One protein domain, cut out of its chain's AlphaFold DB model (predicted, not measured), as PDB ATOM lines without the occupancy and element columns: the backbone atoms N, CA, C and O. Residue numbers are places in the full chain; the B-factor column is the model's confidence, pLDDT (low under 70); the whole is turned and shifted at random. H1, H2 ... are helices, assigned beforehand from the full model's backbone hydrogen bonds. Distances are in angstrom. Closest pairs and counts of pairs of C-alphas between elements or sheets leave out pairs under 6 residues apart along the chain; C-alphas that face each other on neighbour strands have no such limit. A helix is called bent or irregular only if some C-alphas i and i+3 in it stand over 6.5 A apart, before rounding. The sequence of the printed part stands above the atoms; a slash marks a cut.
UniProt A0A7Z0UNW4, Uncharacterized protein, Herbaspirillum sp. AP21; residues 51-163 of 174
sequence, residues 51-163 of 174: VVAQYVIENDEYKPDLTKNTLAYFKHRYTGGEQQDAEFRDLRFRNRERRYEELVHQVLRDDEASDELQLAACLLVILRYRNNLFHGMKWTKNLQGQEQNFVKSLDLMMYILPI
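AT A GLANCE: This is residues 51 to 163 of the 174 residues of an uncharacterized protein of Herbaspirillum sp. AP21 (UniProt A0A7Z0UNW4). One long helix, H5, runs through the core, and H1, H2 and H4 pack crosswise round its first part, residues 115 to 125. H7 lies side by side with H2, running the opposite way; H3 makes a corner at the end of H2, and beyond the far end of H5 a loop running into the short H6 sticks out with residues 135 to 140. The printed part has 113 residues, with seven named helices, H1 to H7 in chain order, and no named strand, and its class is all helix. It is compact, with a radius of gyration of the C-alphas of 13.8 A, yet elongated in outline, spanning 43 by 26 by 26 A.

IN THESE COORDINATES: H5, residues 115 to 133, is the longest helix at 26.7 A, from C-alpha 115 at (124.806, 113.612, 173.500) to C-alpha 133 at (98.906, 119.959, 172.526). It is neither bent nor irregular, but only just: C-alphas 130 and 133 are 6.0 A apart. H2, residues 65 to 78, measures 19.8 A. H4, residues 95 to 107, measures 19.1 A and is irregular, with C-alphas 96 and 99 7.9 A apart. H7, residues 147 to 163, measures 25.2 A and is only just irregular, with C-alphas 159 and 162 6.8 A apart; it ends at C-alpha 163 at (120.249, 111.627, 159.032). The shorter helices are H1, residues 51 to 57, H3, residues 82 to 89, and H6, residues 139 to 143.

HOW THE PARTS SIT: H5 is the hub, touching four helices. With residues 117 to 125 alone it touches H4, at a steep tilt of 49 degrees, opposite ways; the closest C-alphas are those of Val 104 and Ala 121, 4.8 A apart. With residues 115 to 123 alone it touches H1, closest at the C-alphas of Ala 53 and Ala 120, 5.2 A. With residues 115 to 122 alone it touches H2, at a steep tilt of 54 degrees, the same way; the C-alphas of Thr 67 and Leu 119 are closest, 5.9 A apart. H5 and H6 touch only at the corner, closest at the C-alphas of Leu 133 and Asn 142, 5.2 A. H7 touches H2 with residues 152 to 159 alone, at a shallow tilt of 30 degrees, opposite ways, closest at the C-alphas of Thr 70 and Lys 152, 5.8 A. H5 and H7 are close but not clearly touching, with 1 pair of C-alphas within 8 A. H2 and H3 touch only at the corner, closest at the C-alphas of Tyr 78 and Gln 84, 4.4 A. H3 and H4 are near each other, with 5 pairs of C-alphas within 10 A. In H1, H2, H3, H5 and H6 every O i to N i+4 pair is within hydrogen-bond range; in H4 7 of 9 are, in H7 11 of 13.

THE WHOLE: The two C-alphas farthest apart, those of Asp 60 and Met 137, are 44.0 A apart. The printed part has no cut and no long link. Mean pLDDT of the printed part is 91.9; residues 135 to 138 and residue 140 are under 70.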
ATOM      1  N   VAL A  51     115.978 104.723 169.973       95.19
ATOM      2  CA  VAL A  51     116.674 104.111 168.826       95.19
ATOM      3  C   VAL A  51     117.083 105.165 167.794       95.19
ATOM      4  O   VAL A  51     118.185 105.108 167.262       95.19
ATOM      5  N   VAL A  52     116.208 106.137 167.520       95.44
ATOM      6  CA  VAL A  52     116.509 107.250 166.609       95.44
ATOM      7  C   VAL A  52     117.656 108.097 167.149       95.44
ATOM      8  O   VAL A  52     118.554 108.428 166.387       95.44
ATOM      9  N   ALA A  53     117.645 108.427 168.444       97.12
ATOM     10  CA  ALA A  53     118.718 109.198 169.057       97.12
ATOM     11  C   ALA A  53     120.061 108.475 168.922       97.12
ATOM     12  O   ALA A  53     121.000 109.061 168.395       97.12
ATOM     13  N   GLN A  54     120.121 107.195 169.298       95.94
ATOM     14  CA  GLN A  54     121.328 106.385 169.158       95.94
ATOM     15  C   GLN A  54     121.839 106.372 167.709       95.94
ATOM     16  O   GLN A  54     122.990 106.716 167.458       95.94
ATOM     17  N   TYR A  55     120.964 106.061 166.748       94.50
ATOM     18  CA  TYR A  55     121.327 106.011 165.330       94.50
ATOM     19  C   TYR A  55     121.865 107.348 164.801       94.50
ATOM     20  O   TYR A  55     122.809 107.375 164.018       94.50
ATOM     21  N   VAL A  56     121.264 108.465 165.221       95.50
ATOM     22  CA  VAL A  56     121.709 109.803 164.816       95.50
ATOM     23  C   VAL A  56     123.075 110.128 165.409       95.50
ATOM     24  O   VAL A  56     123.915 110.644 164.683       95.50
ATOM     25  N   ILE A  57     123.320 109.823 166.686       95.75
ATOM     26  CA  ILE A  57     124.614 110.094 167.335       95.75
ATOM     27  C   ILE A  57     125.754 109.279 166.722       95.75
ATOM     28  O   ILE A  57     126.869 109.779 166.616       95.75
ATOM     29  N   GLU A  58     125.486 108.037 166.318       94.38
ATOM     30  CA  GLU A  58     126.476 107.160 165.681       94.38
ATOM     31  C   GLU A  58     126.796 107.566 164.228       94.38
ATOM     32  O   GLU A  58     127.699 107.000 163.615       94.38
ATOM     33  N   ASN A  59     126.068 108.533 163.659       94.06
ATOM     34  CA  ASN A  59     126.271 108.998 162.294       94.06
ATOM     35  C   ASN A  59     127.287 110.153 162.228       94.06
ATOM     36  O   ASN A  59     127.122 111.169 162.898       94.06
ATOM     37  N   ASP A  60     128.282 110.047 161.344       93.19
ATOM     38  CA  ASP A  60     129.346 111.053 161.177       93.19
ATOM     39  C   ASP A  60     128.844 112.449 160.751       93.19
ATOM     40  O   ASP A  60     129.542 113.449 160.935       93.19
ATOM     41  N   GLU A  61     127.641 112.553 160.173       91.81
ATOM     42  CA  GLU A  61     127.034 113.840 159.813       91.81
ATOM     43  C   GLU A  61     126.452 114.583 161.029       91.81
ATOM     44  O   GLU A  61     126.130 115.774 160.928       91.81
ATOM     45  N   TYR A  62     126.335 113.919 162.184       95.56
ATOM     46  CA  TYR A  62     125.802 114.528 163.392       95.56
ATOM     47  C   TYR A  62     126.771 115.526 164.030       95.56
ATOM     48  O   TYR A  62     127.893 115.240 164.442       95.56
ATOM     49  N   LYS A  63     126.257 116.737 164.182       93.12
ATOM     50  CA  LYS A  63     126.788 117.860 164.949       93.12
ATOM     51  C   LYS A  63     125.899 118.145 166.169       93.12
ATOM     52  O   LYS A  63     124.682 118.303 166.016       93.12
ATOM     53  N   PRO A  64     126.473 118.285 167.372       92.81
ATOM     54  CA  PRO A  64     125.692 118.411 168.600       92.81
ATOM     55  C   PRO A  64     125.077 119.799 168.831       92.81
ATOM     56  O   PRO A  64     124.213 119.932 169.696       92.81
ATOM     57  N   ASP A  65     125.489 120.833 168.091       94.81
ATOM     58  CA  ASP A  65     125.135 122.232 168.381       94.81
ATOM     59  C   ASP A  65     123.622 122.475 168.450       94.81
ATOM     60  O   ASP A  65     123.133 123.131 169.373       94.81
ATOM     61  N   LEU A  66     122.858 121.917 167.505       94.06
ATOM     62  CA  LEU A  66     121.413 122.134 167.461       94.06
ATOM     63  C   LEU A  66     120.671 121.357 168.553       94.06
ATOM     64  O   LEU A  66     119.732 121.887 169.152       94.06
ATOM     65  N   THR A  67     121.117 120.136 168.860       96.94
ATOM     66  CA  THR A  67     120.611 119.362 170.001       96.94
ATOM     67  C   THR A  67     120.857 120.122 171.297       96.94
ATOM     68  O   THR A  67     119.925 120.321 172.070       96.94
ATOM     69  N   LYS A  68     122.078 120.627 171.504       96.50
ATOM     70  CA  LYS A  68     122.453 121.404 172.694       96.50
ATOM     71  C   LYS A  68     121.648 122.696 172.806       96.50
ATOM     72  O   LYS A  68     121.169 123.018 173.890       96.50
ATOM     73  N   ASN A  69     121.431 123.409 171.698       96.38
ATOM     74  CA  ASN A  69     120.596 124.615 171.679       96.38
ATOM     75  C   ASN A  69     119.133 124.312 172.045       96.38
ATOM     76  O   ASN A  69     118.532 125.018 172.855       96.38
ATOM     77  N   THR A  70     118.579 123.242 171.473       97.69
ATOM     78  CA  THR A  70     117.206 122.796 171.746       97.69
ATOM     79  C   THR A  70     117.056 122.351 173.197       97.69
ATOM     80  O   THR A  70     116.111 122.753 173.877       97.69
ATOM     81  N   LEU A  71     118.026 121.589 173.706       97.81
ATOM     82  CA  LEU A  71     118.050 121.147 175.091       97.81
ATOM     83  C   LEU A  71     118.153 122.331 176.048       97.81
ATOM     84  O   LEU A  71     117.390 122.382 177.002       97.81
ATOM     85  N   ALA A  72     119.038 123.299 175.798       96.88
ATOM     86  CA  ALA A  72     119.177 124.486 176.641       96.88
ATOM     87  C   ALA A  72     117.857 125.265 176.755       96.88
ATOM     88  O   ALA A  72     117.478 125.699 177.845       96.88
ATOM     89  N   TYR A  73     117.116 125.376 175.649       97.38
ATOM     90  CA  TYR A  73     115.772 125.937 175.669       97.38
ATOM     91  C   TYR A  73     114.812 125.100 176.532       97.38
ATOM     92  O   TYR A  73     114.148 125.656 177.405       97.38
ATOM     93  N   PHE A  74     114.766 123.774 176.358       97.25
ATOM     94  CA  PHE A  74     113.915 122.913 177.188       97.25
ATOM     95  C   PHE A  74     114.314 122.915 178.667       97.25
ATOM     96  O   PHE A  74     113.430 122.880 179.517       97.25
ATOM     97  N   LYS A  75     115.607 123.025 178.996       96.19
ATOM     98  CA  LYS A  75     116.081 123.208 180.374       96.19
ATOM     99  C   LYS A  75     115.455 124.467 180.959       96.19
ATOM    100  O   LYS A  75     114.701 124.377 181.916       96.19
ATOM    101  N   HIS A  76     115.647 125.613 180.310       94.81
ATOM    102  CA  HIS A  76     115.056 126.877 180.756       94.81
ATOM    103  C   HIS A  76     113.521 126.822 180.880       94.81
ATOM    104  O   HIS A  76     112.939 127.414 181.787       94.81
ATOM    105  N   ARG A  77     112.863 126.096 179.971       94.31
ATOM    106  CA  ARG A  77     111.406 125.939 179.916       94.31
ATOM    107  C   ARG A  77     110.850 125.055 181.037       94.31
ATOM    108  O   ARG A  77     109.702 125.265 181.416       94.31
ATOM    109  N   TYR A  78     111.610 124.073 181.521       95.31
ATOM    110  CA  TYR A  78     111.110 122.993 182.388       95.31
ATOM    111  C   TYR A  78     111.846 122.825 183.711       95.31
ATOM    112  O   TYR A  78     111.448 121.998 184.531       95.31
ATOM    113  N   THR A  79     112.900 123.602 183.949       90.44
ATOM    114  CA  THR A  79     113.640 123.607 185.207       90.44
ATOM    115  C   THR A  79     113.826 125.043 185.696       90.44
ATOM    116  O   THR A  79     113.946 125.977 184.904       90.44
ATOM    117  N   GLY A  80     113.800 125.242 187.018       81.69
ATOM    118  CA  GLY A  80     114.083 126.549 187.630       81.69
ATOM    119  C   GLY A  80     113.000 127.132 188.544       81.69
ATOM    120  O   GLY A  80     113.186 128.247 189.025       81.69
ATOM    121  N   GLY A  81     111.907 126.412 188.826       85.31
ATOM    122  CA  GLY A  81     110.883 126.867 189.773       85.31
ATOM    123  C   GLY A  81     109.565 126.094 189.697       85.31
ATOM    124  O   GLY A  81     109.391 125.210 188.858       85.31
ATOM    125  N   GLU A  82     108.614 126.452 190.568       87.06
ATOM    126  CA  GLU A  82     107.300 125.791 190.659       87.06
ATOM    127  C   GLU A  82     106.509 125.844 189.345       87.06
ATOM    128  O   GLU A  82     105.817 124.881 189.000       87.06
ATOM    129  N   GLN A  83     106.621 126.954 188.606       87.31
ATOM    130  CA  GLN A  83     105.959 127.131 187.318       87.31
ATOM    131  C   GLN A  83     106.540 126.185 186.265       87.31
ATOM    132  O   GLN A  83     105.787 125.445 185.638       87.31
ATOM    133  N   GLN A  84     107.865 126.147 186.119       89.19
ATOM    134  CA  GLN A  84     108.537 125.279 185.152       89.19
ATOM    135  C   GLN A  84     108.283 123.798 185.452       89.19
ATOM    136  O   GLN A  84     108.028 123.010 184.542       89.19
ATOM    137  N   ASP A  85     108.256 123.425 186.735       88.88
ATOM    138  CA  ASP A  85     107.904 122.067 187.153       88.88
ATOM    139  C   ASP A  85     106.435 121.732 186.838       88.88
ATOM    140  O   ASP A  85     106.113 120.589 186.500       88.88
ATOM    141  N   ALA A  86     105.520 122.703 186.935       88.44
ATOM    142  CA  ALA A  86     104.132 122.518 186.513       88.44
ATOM    143  C   ALA A  86     104.028 122.315 184.996       88.44
ATOM    144  O   ALA A  86     103.331 121.408 184.546       88.44
ATOM    145  N   GLU A  87     104.779 123.091 184.220       90.00
ATOM    146  CA  GLU A  87     104.806 122.989 182.761       90.00
ATOM    147  C   GLU A  87     105.450 121.674 182.298       90.00
ATOM    148  O   GLU A  87     104.995 121.077 181.321       90.00
ATOM    149  N   PHE A  88     106.438 121.160 183.038       92.81
ATOM    150  CA  PHE A  88     106.986 119.824 182.816       92.81
ATOM    151  C   PHE A  88     105.939 118.738 183.085       92.81
ATOM    152  O   PHE A  88     105.753 117.838 182.266       92.81
ATOM    153  N   ARG A  89     105.188 118.837 184.192       90.44
ATOM    154  CA  ARG A  89     104.080 117.905 184.484       90.44
ATOM    155  C   ARG A  89     102.993 117.942 183.405       90.44
ATOM    156  O   ARG A  89     102.377 116.911 183.120       90.44
ATOM    157  N   ASP A  90     102.790 119.082 182.750       89.00
ATOM    158  CA  ASP A  90     101.864 119.209 181.620       89.00
ATOM    159  C   ASP A  90     102.336 118.509 180.330       89.00
ATOM    160  O   ASP A  90     101.524 118.274 179.428       89.00
ATOM    161  N   LEU A  91     103.581 118.014 180.278       90.38
ATOM    162  CA  LEU A  91     103.998 117.024 179.277       90.38
ATOM    163  C   LEU A  91     103.276 115.679 179.441       90.38
ATOM    164  O   LEU A  91     103.287 114.875 178.507       90.38
ATOM    165  N   ARG A  92     102.609 115.421 180.576       90.56
ATOM    166  CA  ARG A  92     101.654 114.311 180.780       90.56
ATOM    167  C   ARG A  92     102.151 112.969 180.245       90.56
ATOM    168  O   ARG A  92     101.467 112.306 179.449       90.56
ATOM    169  N   PHE A  93     103.356 112.583 180.653       92.31
ATOM    170  CA  PHE A  93     103.849 111.232 180.419       92.31
ATOM    171  C   PHE A  93     102.861 110.219 181.009       92.31
ATOM    172  O   PHE A  93     102.226 110.449 182.037       92.31
ATOM    173  N   ARG A  94     102.649 109.105 180.305       91.62
ATOM    174  CA  ARG A  94     101.742 108.054 180.792       91.62
ATOM    175  C   ARG A  94     102.455 107.244 181.876       91.62
ATOM    176  O   ARG A  94     103.661 107.068 181.797       91.62
ATOM    177  N   ASN A  95     101.720 106.607 182.789       91.44
ATOM    178  CA  ASN A  95     102.323 105.757 183.836       91.44
ATOM    179  C   ASN A  95     103.303 104.698 183.285       91.44
ATOM    180  O   ASN A  95     104.359 104.457 183.859       91.44
ATOM    181  N   ARG A  96     102.986 104.093 182.132       93.31
ATOM    182  CA  ARG A  96     103.862 103.118 181.448       93.31
ATOM    183  C   ARG A  96     105.139 103.728 180.845       93.31
ATOM    184  O   ARG A  96     106.007 102.999 180.381       93.31
ATOM    185  N   GLU A  97     105.221 105.052 180.791       94.62
ATOM    186  CA  GLU A  97     106.313 105.846 180.222       94.62
ATOM    187  C   GLU A  97     107.182 106.491 181.312       94.62
ATOM    188  O   GLU A  97     108.096 107.236 180.981       94.62
ATOM    189  N   ARG A  98     106.944 106.170 182.592       95.50
ATOM    190  CA  ARG A  98     107.617 106.780 183.747       95.50
ATOM    191  C   ARG A  98     109.147 106.782 183.650       95.50
ATOM    192  O   ARG A  98     109.770 107.790 183.944       95.50
ATOM    193  N   ARG A  99     109.756 105.702 183.150       97.19
ATOM    194  CA  ARG A  99     111.217 105.648 182.943       97.19
ATOM    195  C   ARG A  99     111.735 106.715 181.968       97.19
ATOM    196  O   ARG A  99     112.863 107.166 182.093       97.19
ATOM    197  N   TYR A 100     110.927 107.091 180.975       97.94
ATOM    198  CA  TYR A 100     111.281 108.119 179.996       97.94
ATOM    199  C   TYR A 100     111.050 109.517 180.562       97.94
ATOM    200  O   TYR A 100     111.832 110.414 180.285       97.94
ATOM    201  N   GLU A 101     110.005 109.690 181.372       97.38
ATOM    202  CA  GLU A 101     109.792 110.922 182.136       97.38
ATOM    203  C   GLU A 101     110.970 111.196 183.077       97.38
ATOM    204  O   GLU A 101     111.519 112.293 183.064       97.38
ATOM    205  N   GLU A 102     111.403 110.181 183.832       96.62
ATOM    206  CA  GLU A 102     112.560 110.253 184.732       96.62
ATOM    207  C   GLU A 102     113.852 110.571 183.966       96.62
ATOM    208  O   GLU A 102     114.595 111.459 184.382       96.62
ATOM    209  N   LEU A 103     114.073 109.932 182.809       98.06
ATOM    210  CA  LEU A 103     115.201 110.236 181.921       98.06
ATOM    211  C   LEU A 103     115.190 111.700 181.480       98.06
ATOM    212  O   LEU A 103     116.194 112.390 181.638       98.06
ATOM    213  N   VAL A 104     114.068 112.196 180.950       97.94
ATOM    214  CA  VAL A 104     113.966 113.593 180.500       97.94
ATOM    215  C   VAL A 104     114.209 114.532 181.681       97.94
ATOM    216  O   VAL A 104     115.006 115.457 181.579       97.94
ATOM    217  N   HIS A 105     113.573 114.276 182.822       96.00
ATOM    218  CA  HIS A 105     113.709 115.105 184.016       96.00
ATOM    219  C   HIS A 105     115.156 115.171 184.531       96.00
ATOM    220  O   HIS A 105     115.594 116.238 184.972       96.00
ATOM    221  N   GLN A 106     115.888 114.052 184.469       96.31
ATOM    222  CA  GLN A 106     117.303 113.971 184.825       96.31
ATOM    223  C   GLN A 106     118.168 114.751 183.831       96.31
ATOM    224  O   GLN A 106     118.907 115.637 184.244       96.31
ATOM    225  N   VAL A 107     118.034 114.488 182.529       97.69
ATOM    226  CA  VAL A 107     118.835 115.144 181.478       97.69
ATOM    227  C   VAL A 107     118.613 116.660 181.453       97.69
ATOM    228  O   VAL A 107     119.540 117.427 181.213       97.69
ATOM    229  N   LEU A 108     117.403 117.131 181.763       96.50
ATOM    230  CA  LEU A 108     117.122 118.566 181.860       96.50
ATOM    231  C   LEU A 108     117.792 119.251 183.070       96.50
ATOM    232  O   LEU A 108     117.863 120.477 183.112       96.50
ATOM    233  N   ARG A 109     118.285 118.489 184.050       94.69
ATOM    234  CA  ARG A 109     118.990 118.999 185.241       94.69
ATOM    235  C   ARG A 109     120.475 118.652 185.266       94.69
ATOM    236  O   ARG A 109     121.187 119.149 186.129       94.69
ATOM    237  N   ASP A 110     120.915 117.803 184.348       92.94
ATOM    238  CA  ASP A 110     122.285 117.327 184.252       92.94
ATOM    239  C   ASP A 110     122.982 118.000 183.068       92.94
ATOM    240  O   ASP A 110     122.546 117.889 181.917       92.94
ATOM    241  N   ASP A 111     124.039 118.755 183.343       86.94
ATOM    242  CA  ASP A 111     124.850 119.401 182.309       86.94
ATOM    243  C   ASP A 111     125.853 118.438 181.654       86.94
ATOM    244  O   ASP A 111     126.334 118.727 180.562       86.94
ATOM    245  N   GLU A 112     126.065 117.255 182.241       92.38
ATOM    246  CA  GLU A 112     127.044 116.250 181.804       92.38
ATOM    247  C   GLU A 112     126.396 115.021 181.135       92.38
ATOM    248  O   GLU A 112     127.053 114.006 180.890       92.38
ATOM    249  N   ALA A 113     125.099 115.085 180.813       95.25
ATOM    250  CA  ALA A 113     124.420 114.014 180.087       95.25
ATOM    251  C   ALA A 113     125.072 113.773 178.711       95.25
ATOM    252  O   ALA A 113     125.427 114.722 178.011       95.25
ATOM    253  N   SER A 114     125.181 112.511 178.279       96.62
ATOM    254  CA  SER A 114     125.735 112.180 176.958       96.62
ATOM    255  C   SER A 114     124.888 112.756 175.818       96.62
ATOM    256  O   SER A 114     123.670 112.883 175.950       96.62
ATOM    257  N   ASP A 115     125.507 113.050 174.668       96.19
ATOM    258  CA  ASP A 115     124.806 113.612 173.500       96.19
ATOM    259  C   ASP A 115     123.603 112.741 173.059       96.19
ATOM    260  O   ASP A 115     122.572 113.273 172.645       96.19
ATOM    261  N   GLU A 116     123.686 111.416 173.225       97.00
ATOM    262  CA  GLU A 116     122.575 110.480 172.988       97.00
ATOM    263  C   GLU A 116     121.394 110.733 173.920       97.00
ATOM    264  O   GLU A 116     120.259 110.876 173.458       97.00
ATOM    265  N   LEU A 117     121.643 110.831 175.227       98.06
ATOM    266  CA  LEU A 117     120.594 111.094 176.207       98.06
ATOM    267  C   LEU A 117     120.002 112.495 176.030       98.06
ATOM    268  O   LEU A 117     118.793 112.669 176.188       98.06
ATOM    269  N   GLN A 118     120.823 113.474 175.643       98.25
ATOM    270  CA  GLN A 118     120.375 114.825 175.304       98.25
ATOM    271  C   GLN A 118     119.407 114.826 174.115       98.25
ATOM    272  O   GLN A 118     118.312 115.394 174.203       98.25
ATOM    273  N   LEU A 119     119.776 114.158 173.017       98.44
ATOM    274  CA  LEU A 119     118.922 114.052 171.836       98.44
ATOM    275  C   LEU A 119     117.646 113.261 172.143       98.44
ATOM    276  O   LEU A 119     116.548 113.705 171.803       98.44
ATOM    277  N   ALA A 120     117.766 112.132 172.841       98.44
ATOM    278  CA  ALA A 120     116.626 111.329 173.260       98.44
ATOM    279  C   ALA A 120     115.645 112.140 174.117       98.44
ATOM    280  O   ALA A 120     114.439 112.107 173.864       98.44
ATOM    281  N   ALA A 121     116.144 112.916 175.084       98.44
ATOM    282  CA  ALA A 121     115.308 113.773 175.915       98.44
ATOM    283  C   ALA A 121     114.545 114.809 175.075       98.44
ATOM    284  O   ALA A 121     113.333 114.963 175.250       98.44
ATOM    285  N   CYS A 122     115.211 115.453 174.109       98.50
ATOM    286  CA  CYS A 122     114.555 116.387 173.194       98.50
ATOM    287  C   CYS A 122     113.447 115.700 172.380       98.50
ATOM    288  O   CYS A 122     112.318 116.185 172.345       98.50
ATOM    289  N   LEU A 123     113.721 114.538 171.780       98.25
ATOM    290  CA  LEU A 123     112.735 113.799 170.982       98.25
ATOM    291  C   LEU A 123     111.536 113.313 171.806       98.25
ATOM    292  O   LEU A 123     110.401 113.322 171.325       98.25
ATOM    293  N   LEU A 124     111.757 112.924 173.063       98.25
ATOM    294  CA  LEU A 124     110.689 112.539 173.986       98.25
ATOM    295  C   LEU A 124     109.775 113.721 174.327       98.25
ATOM    296  O   LEU A 124     108.552 113.558 174.330       98.25
ATOM    297  N   VAL A 125     110.343 114.906 174.561       97.44
ATOM    298  CA  VAL A 125     109.579 116.146 174.771       97.44
ATOM    299  C   VAL A 125     108.740 116.481 173.531       97.44
ATOM    300  O   VAL A 125     107.531 116.690 173.645       97.44
ATOM    301  N   ILE A 126     109.330 116.410 172.334       97.25
ATOM    302  CA  ILE A 126     108.631 116.652 171.058       97.25
ATOM    303  C   ILE A 126     107.467 115.666 170.861       97.25
ATOM    304  O   ILE A 126     106.347 116.065 170.525       97.25
ATOM    305  N   LEU A 127     107.690 114.375 171.136       95.88
ATOM    306  CA  LEU A 127     106.640 113.355 171.093       95.88
ATOM    307  C   LEU A 127     105.483 113.691 172.050       95.88
ATOM    308  O   LEU A 127     104.315 113.436 171.733       95.88
ATOM    309  N   ARG A 128     105.777 114.274 173.221       93.44
ATOM    310  CA  ARG A 128     104.738 114.720 174.156       93.44
ATOM    311  C   ARG A 128     103.972 115.931 173.656       93.44
ATOM    312  O   ARG A 128     102.754 115.949 173.837       93.44
ATOM    313  N   TYR A 129     104.616 116.883 172.986       91.31
ATOM    314  CA  TYR A 129     103.910 117.999 172.353       91.31
ATOM    315  C   TYR A 129     102.877 117.515 171.356       91.31
ATOM    316  O   TYR A 129     101.702 117.872 171.463       91.31
ATOM    317  N   ARG A 130     103.272 116.601 170.466       89.75
ATOM    318  CA  ARG A 130     102.333 116.004 169.520       89.75
ATOM    319  C   ARG A 130     101.154 115.326 170.219       89.75
ATOM    320  O   ARG A 130     100.011 115.501 169.813       89.75
ATOM    321  N   ASN A 131     101.419 114.566 171.278       84.75
ATOM    322  CA  ASN A 131     100.392 113.781 171.967       84.75
ATOM    323  C   ASN A 131      99.500 114.578 172.929       84.75
ATOM    324  O   ASN A 131      98.491 114.038 173.375       84.75
ATOM    325  N   ASN A 132      99.847 115.814 173.291       82.12
ATOM    326  CA  ASN A 132      99.095 116.568 174.301       82.12
ATOM    327  C   ASN A 132      98.563 117.909 173.813       82.12
ATOM    328  O   ASN A 132      97.481 118.312 174.239       82.12
ATOM    329  N   LEU A 133      99.288 118.605 172.933       76.75
ATOM    330  CA  LEU A 133      98.906 119.959 172.526       76.75
ATOM    331  C   LEU A 133      97.760 119.950 171.507       76.75
ATOM    332  O   LEU A 133      96.944 120.864 171.492       76.75
ATOM    333  N   PHE A 134      97.623 118.860 170.751       74.88
ATOM    334  CA  PHE A 134      96.607 118.703 169.705       74.88
ATOM    335  C   PHE A 134      95.404 117.837 170.121       74.88
ATOM    336  O   PHE A 134      94.567 117.497 169.289       74.88
ATOM    337  N   HIS A 135      95.284 117.468 171.404       68.50
ATOM    338  CA  HIS A 135      94.220 116.581 171.882       68.50
ATOM    339  C   HIS A 135      93.143 117.307 172.714       68.50
ATOM    340  O   HIS A 135      93.373 117.724 173.848       68.50
ATOM    341  N   GLY A 136      91.912 117.334 172.186       63.34
ATOM    342  CA  GLY A 136      90.674 117.525 172.950       63.34
ATOM    343  C   GLY A 136      90.136 118.956 173.075       63.34
ATOM    344  O   GLY A 136      90.555 119.891 172.404       63.34
ATOM    345  N   MET A 137      89.165 119.108 173.980       55.41
ATOM    346  CA  MET A 137      88.285 120.281 174.137       55.41
ATOM    347  C   MET A 137      88.994 121.579 174.595       55.41
ATOM    348  O   MET A 137      88.354 122.616 174.698       55.41
ATOM    349  N   LYS A 138      90.305 121.531 174.887       65.44
ATOM    350  CA  LYS A 138      91.126 122.665 175.367       65.44
ATOM    351  C   LYS A 138      92.303 123.004 174.441       65.44
ATOM    352  O   LYS A 138      93.241 123.668 174.869       65.44
ATOM    353  N   TRP A 139      92.267 122.536 173.197       70.44
ATOM    354  CA  TRP A 139      93.388 122.640 172.261       70.44
ATOM    355  C   TRP A 139      93.921 124.080 172.088       70.44
ATOM    356  O   TRP A 139      95.128 124.267 172.163       70.44
ATOM    357  N   THR A 140      93.070 125.113 171.997       67.56
ATOM    358  CA  THR A 140      93.530 126.517 171.883       67.56
ATOM    359  C   THR A 140      94.346 126.982 173.091       67.56
ATOM    360  O   THR A 140      95.419 127.554 172.917       67.56
ATOM    361  N   LYS A 141      93.900 126.671 174.317       71.50
ATOM    362  CA  LYS A 141      94.655 126.964 175.552       71.50
ATOM    363  C   LYS A 141      95.999 126.249 175.589       71.50
ATOM    364  O   LYS A 141      96.950 126.780 176.144       71.50
ATOM    365  N   ASN A 142      96.065 125.048 175.021       77.69
ATOM    366  CA  ASN A 142      97.303 124.287 174.984       77.69
ATOM    367  C   ASN A 142      98.300 124.871 173.976       77.69
ATOM    368  O   ASN A 142      99.489 124.696 174.187       77.69
ATOM    369  N   LEU A 143      97.851 125.540 172.907       83.12
ATOM    370  CA  LEU A 143      98.733 126.124 171.885       83.12
ATOM    371  C   LEU A 143      99.303 127.493 172.276       83.12
ATOM    372  O   LEU A 143     100.383 127.855 171.808       83.12
ATOM    373  N   GLN A 144      98.610 128.239 173.135       85.75
ATOM    374  CA  GLN A 144      99.069 129.550 173.581       85.75
ATOM    375  C   GLN A 144     100.417 129.444 174.318       85.75
ATOM    376  O   GLN A 144     100.599 128.614 175.211       85.75
ATOM    377  N   GLY A 145     101.379 130.286 173.936       87.12
ATOM    378  CA  GLY A 145     102.730 130.298 174.500       87.12
ATOM    379  C   GLY A 145     103.617 129.126 174.062       87.12
ATOM    380  O   GLY A 145     104.701 128.950 174.619       87.12
ATOM    381  N   GLN A 146     103.191 128.320 173.081       90.75
ATOM    382  CA  GLN A 146     103.962 127.177 172.569       90.75
ATOM    383  C   GLN A 146     104.781 127.491 171.313       90.75
ATOM    384  O   GLN A 146     105.453 126.598 170.805       90.75
ATOM    385  N   GLU A 147     104.765 128.732 170.812       93.38
ATOM    386  CA  GLU A 147     105.478 129.117 169.583       93.38
ATOM    387  C   GLU A 147     106.934 128.629 169.585       93.38
ATOM    388  O   GLU A 147     107.349 127.885 168.700       93.38
ATOM    389  N   GLN A 148     107.694 128.974 170.629       95.69
ATOM    390  CA  GLN A 148     109.102 128.588 170.740       95.69
ATOM    391  C   GLN A 148     109.289 127.075 170.927       95.69
ATOM    392  O   GLN A 148     110.257 126.520 170.411       95.69
ATOM    393  N   ASN A 149     108.341 126.386 171.575       95.12
ATOM    394  CA  ASN A 149     108.353 124.926 171.658       95.12
ATOM    395  C   ASN A 149     108.256 124.313 170.257       95.12
ATOM    396  O   ASN A 149     109.038 123.422 169.930       95.12
ATOM    397  N   PHE A 150     107.362 124.818 169.405       95.69
ATOM    398  CA  PHE A 150     107.222 124.347 168.029       95.69
ATOM    399  C   PHE A 150     108.414 124.708 167.150       95.69
ATOM    400  O   PHE A 150     108.898 123.829 166.444       95.69
ATOM    401  N   VAL A 151     108.927 125.938 167.229       97.00
ATOM    402  CA  VAL A 151     110.098 126.375 166.448       97.00
ATOM    403  C   VAL A 151     111.322 125.520 166.778       97.00
ATOM    404  O   VAL A 151     111.914 124.930 165.881       97.00
ATOM    405  N   LYS A 152     111.650 125.346 168.065       97.75
ATOM    406  CA  LYS A 152     112.795 124.517 168.476       97.75
ATOM    407  C   LYS A 152     112.622 123.049 168.108       97.75
ATOM    408  O   LYS A 152     113.577 122.394 167.699       97.75
ATOM    409  N   SER A 153     111.395 122.543 168.205       97.50
ATOM    410  CA  SER A 153     111.084 121.184 167.764       97.50
ATOM    411  C   SER A 153     111.255 121.020 166.254       97.50
ATOM    412  O   SER A 153     111.793 120.010 165.813       97.50
ATOM    413  N   LEU A 154     110.796 121.994 165.463       97.75
ATOM    414  CA  LEU A 154     110.914 122.004 164.007       97.75
ATOM    415  C   LEU A 154     112.369 122.054 163.567       97.75
ATOM    416  O   LEU A 154     112.766 121.201 162.781       97.75
ATOM    417  N   ASP A 155     113.153 122.984 164.112       97.75
ATOM    418  CA  ASP A 155     114.577 123.110 163.806       97.75
ATOM    419  C   ASP A 155     115.290 121.771 164.036       97.75
ATOM    420  O   ASP A 155     115.957 121.252 163.136       97.75
ATOM    421  N   LEU A 156     115.085 121.165 165.214       98.19
ATOM    422  CA  LEU A 156     115.697 119.881 165.544       98.19
ATOM    423  C   LEU A 156     115.220 118.770 164.605       98.19
ATOM    424  O   LEU A 156     116.053 118.058 164.051       98.19
ATOM    425  N   MET A 157     113.907 118.625 164.387       97.50
ATOM    426  CA  MET A 157     113.360 117.601 163.487       97.50
ATOM    427  C   MET A 157     113.872 117.761 162.053       97.50
ATOM    428  O   MET A 157     114.219 116.764 161.427       97.50
ATOM    429  N   MET A 158     113.940 118.989 161.531       97.12
ATOM    430  CA  MET A 158     114.436 119.277 160.182       97.12
ATOM    431  C   MET A 158     115.899 118.902 160.010       97.12
ATOM    432  O   MET A 158     116.297 118.410 158.956       97.12
ATOM    433  N   TYR A 159     116.682 119.113 161.058       97.06
ATOM    434  CA  TYR A 159     118.082 118.751 161.093       97.06
ATOM    435  C   TYR A 159     118.306 117.239 161.189       97.06
ATOM    436  O   TYR A 159     119.122 116.695 160.447       97.06
ATOM    437  N   ILE A 160     117.569 116.541 162.059       95.31
ATOM    438  CA  ILE A 160     117.773 115.102 162.255       95.31
ATOM    439  C   ILE A 160     117.124 114.248 161.165       95.31
ATOM    440  O   ILE A 160     117.580 113.135 160.928       95.31
ATOM    441  N   LEU A 161     116.078 114.728 160.482       95.62
ATOM    442  CA  LEU A 161     115.373 113.962 159.452       95.62
ATOM    443  C   LEU A 161     116.290 113.429 158.339       95.62
ATOM    444  O   LEU A 161     116.184 112.242 158.044       95.62
ATOM    445  N   PRO A 162     117.170 114.213 157.686       94.44
ATOM    446  CA  PRO A 162     118.032 113.683 156.626       94.44
ATOM    447  C   PRO A 162     118.997 112.592 157.106       94.44
ATOM    448  O   PRO A 162     119.319 111.719 156.302       94.44
ATOM    449  N   ILE A 163     119.386 112.622 158.386       94.25
ATOM    450  CA  ILE A 163     120.249 111.627 159.032       94.25
ATOM    451  C   ILE A 163     119.425 110.382 159.368       94.25
ATOM    452  O   ILE A 163     119.762 109.279 158.963       94.25
TER     453      ILE A 163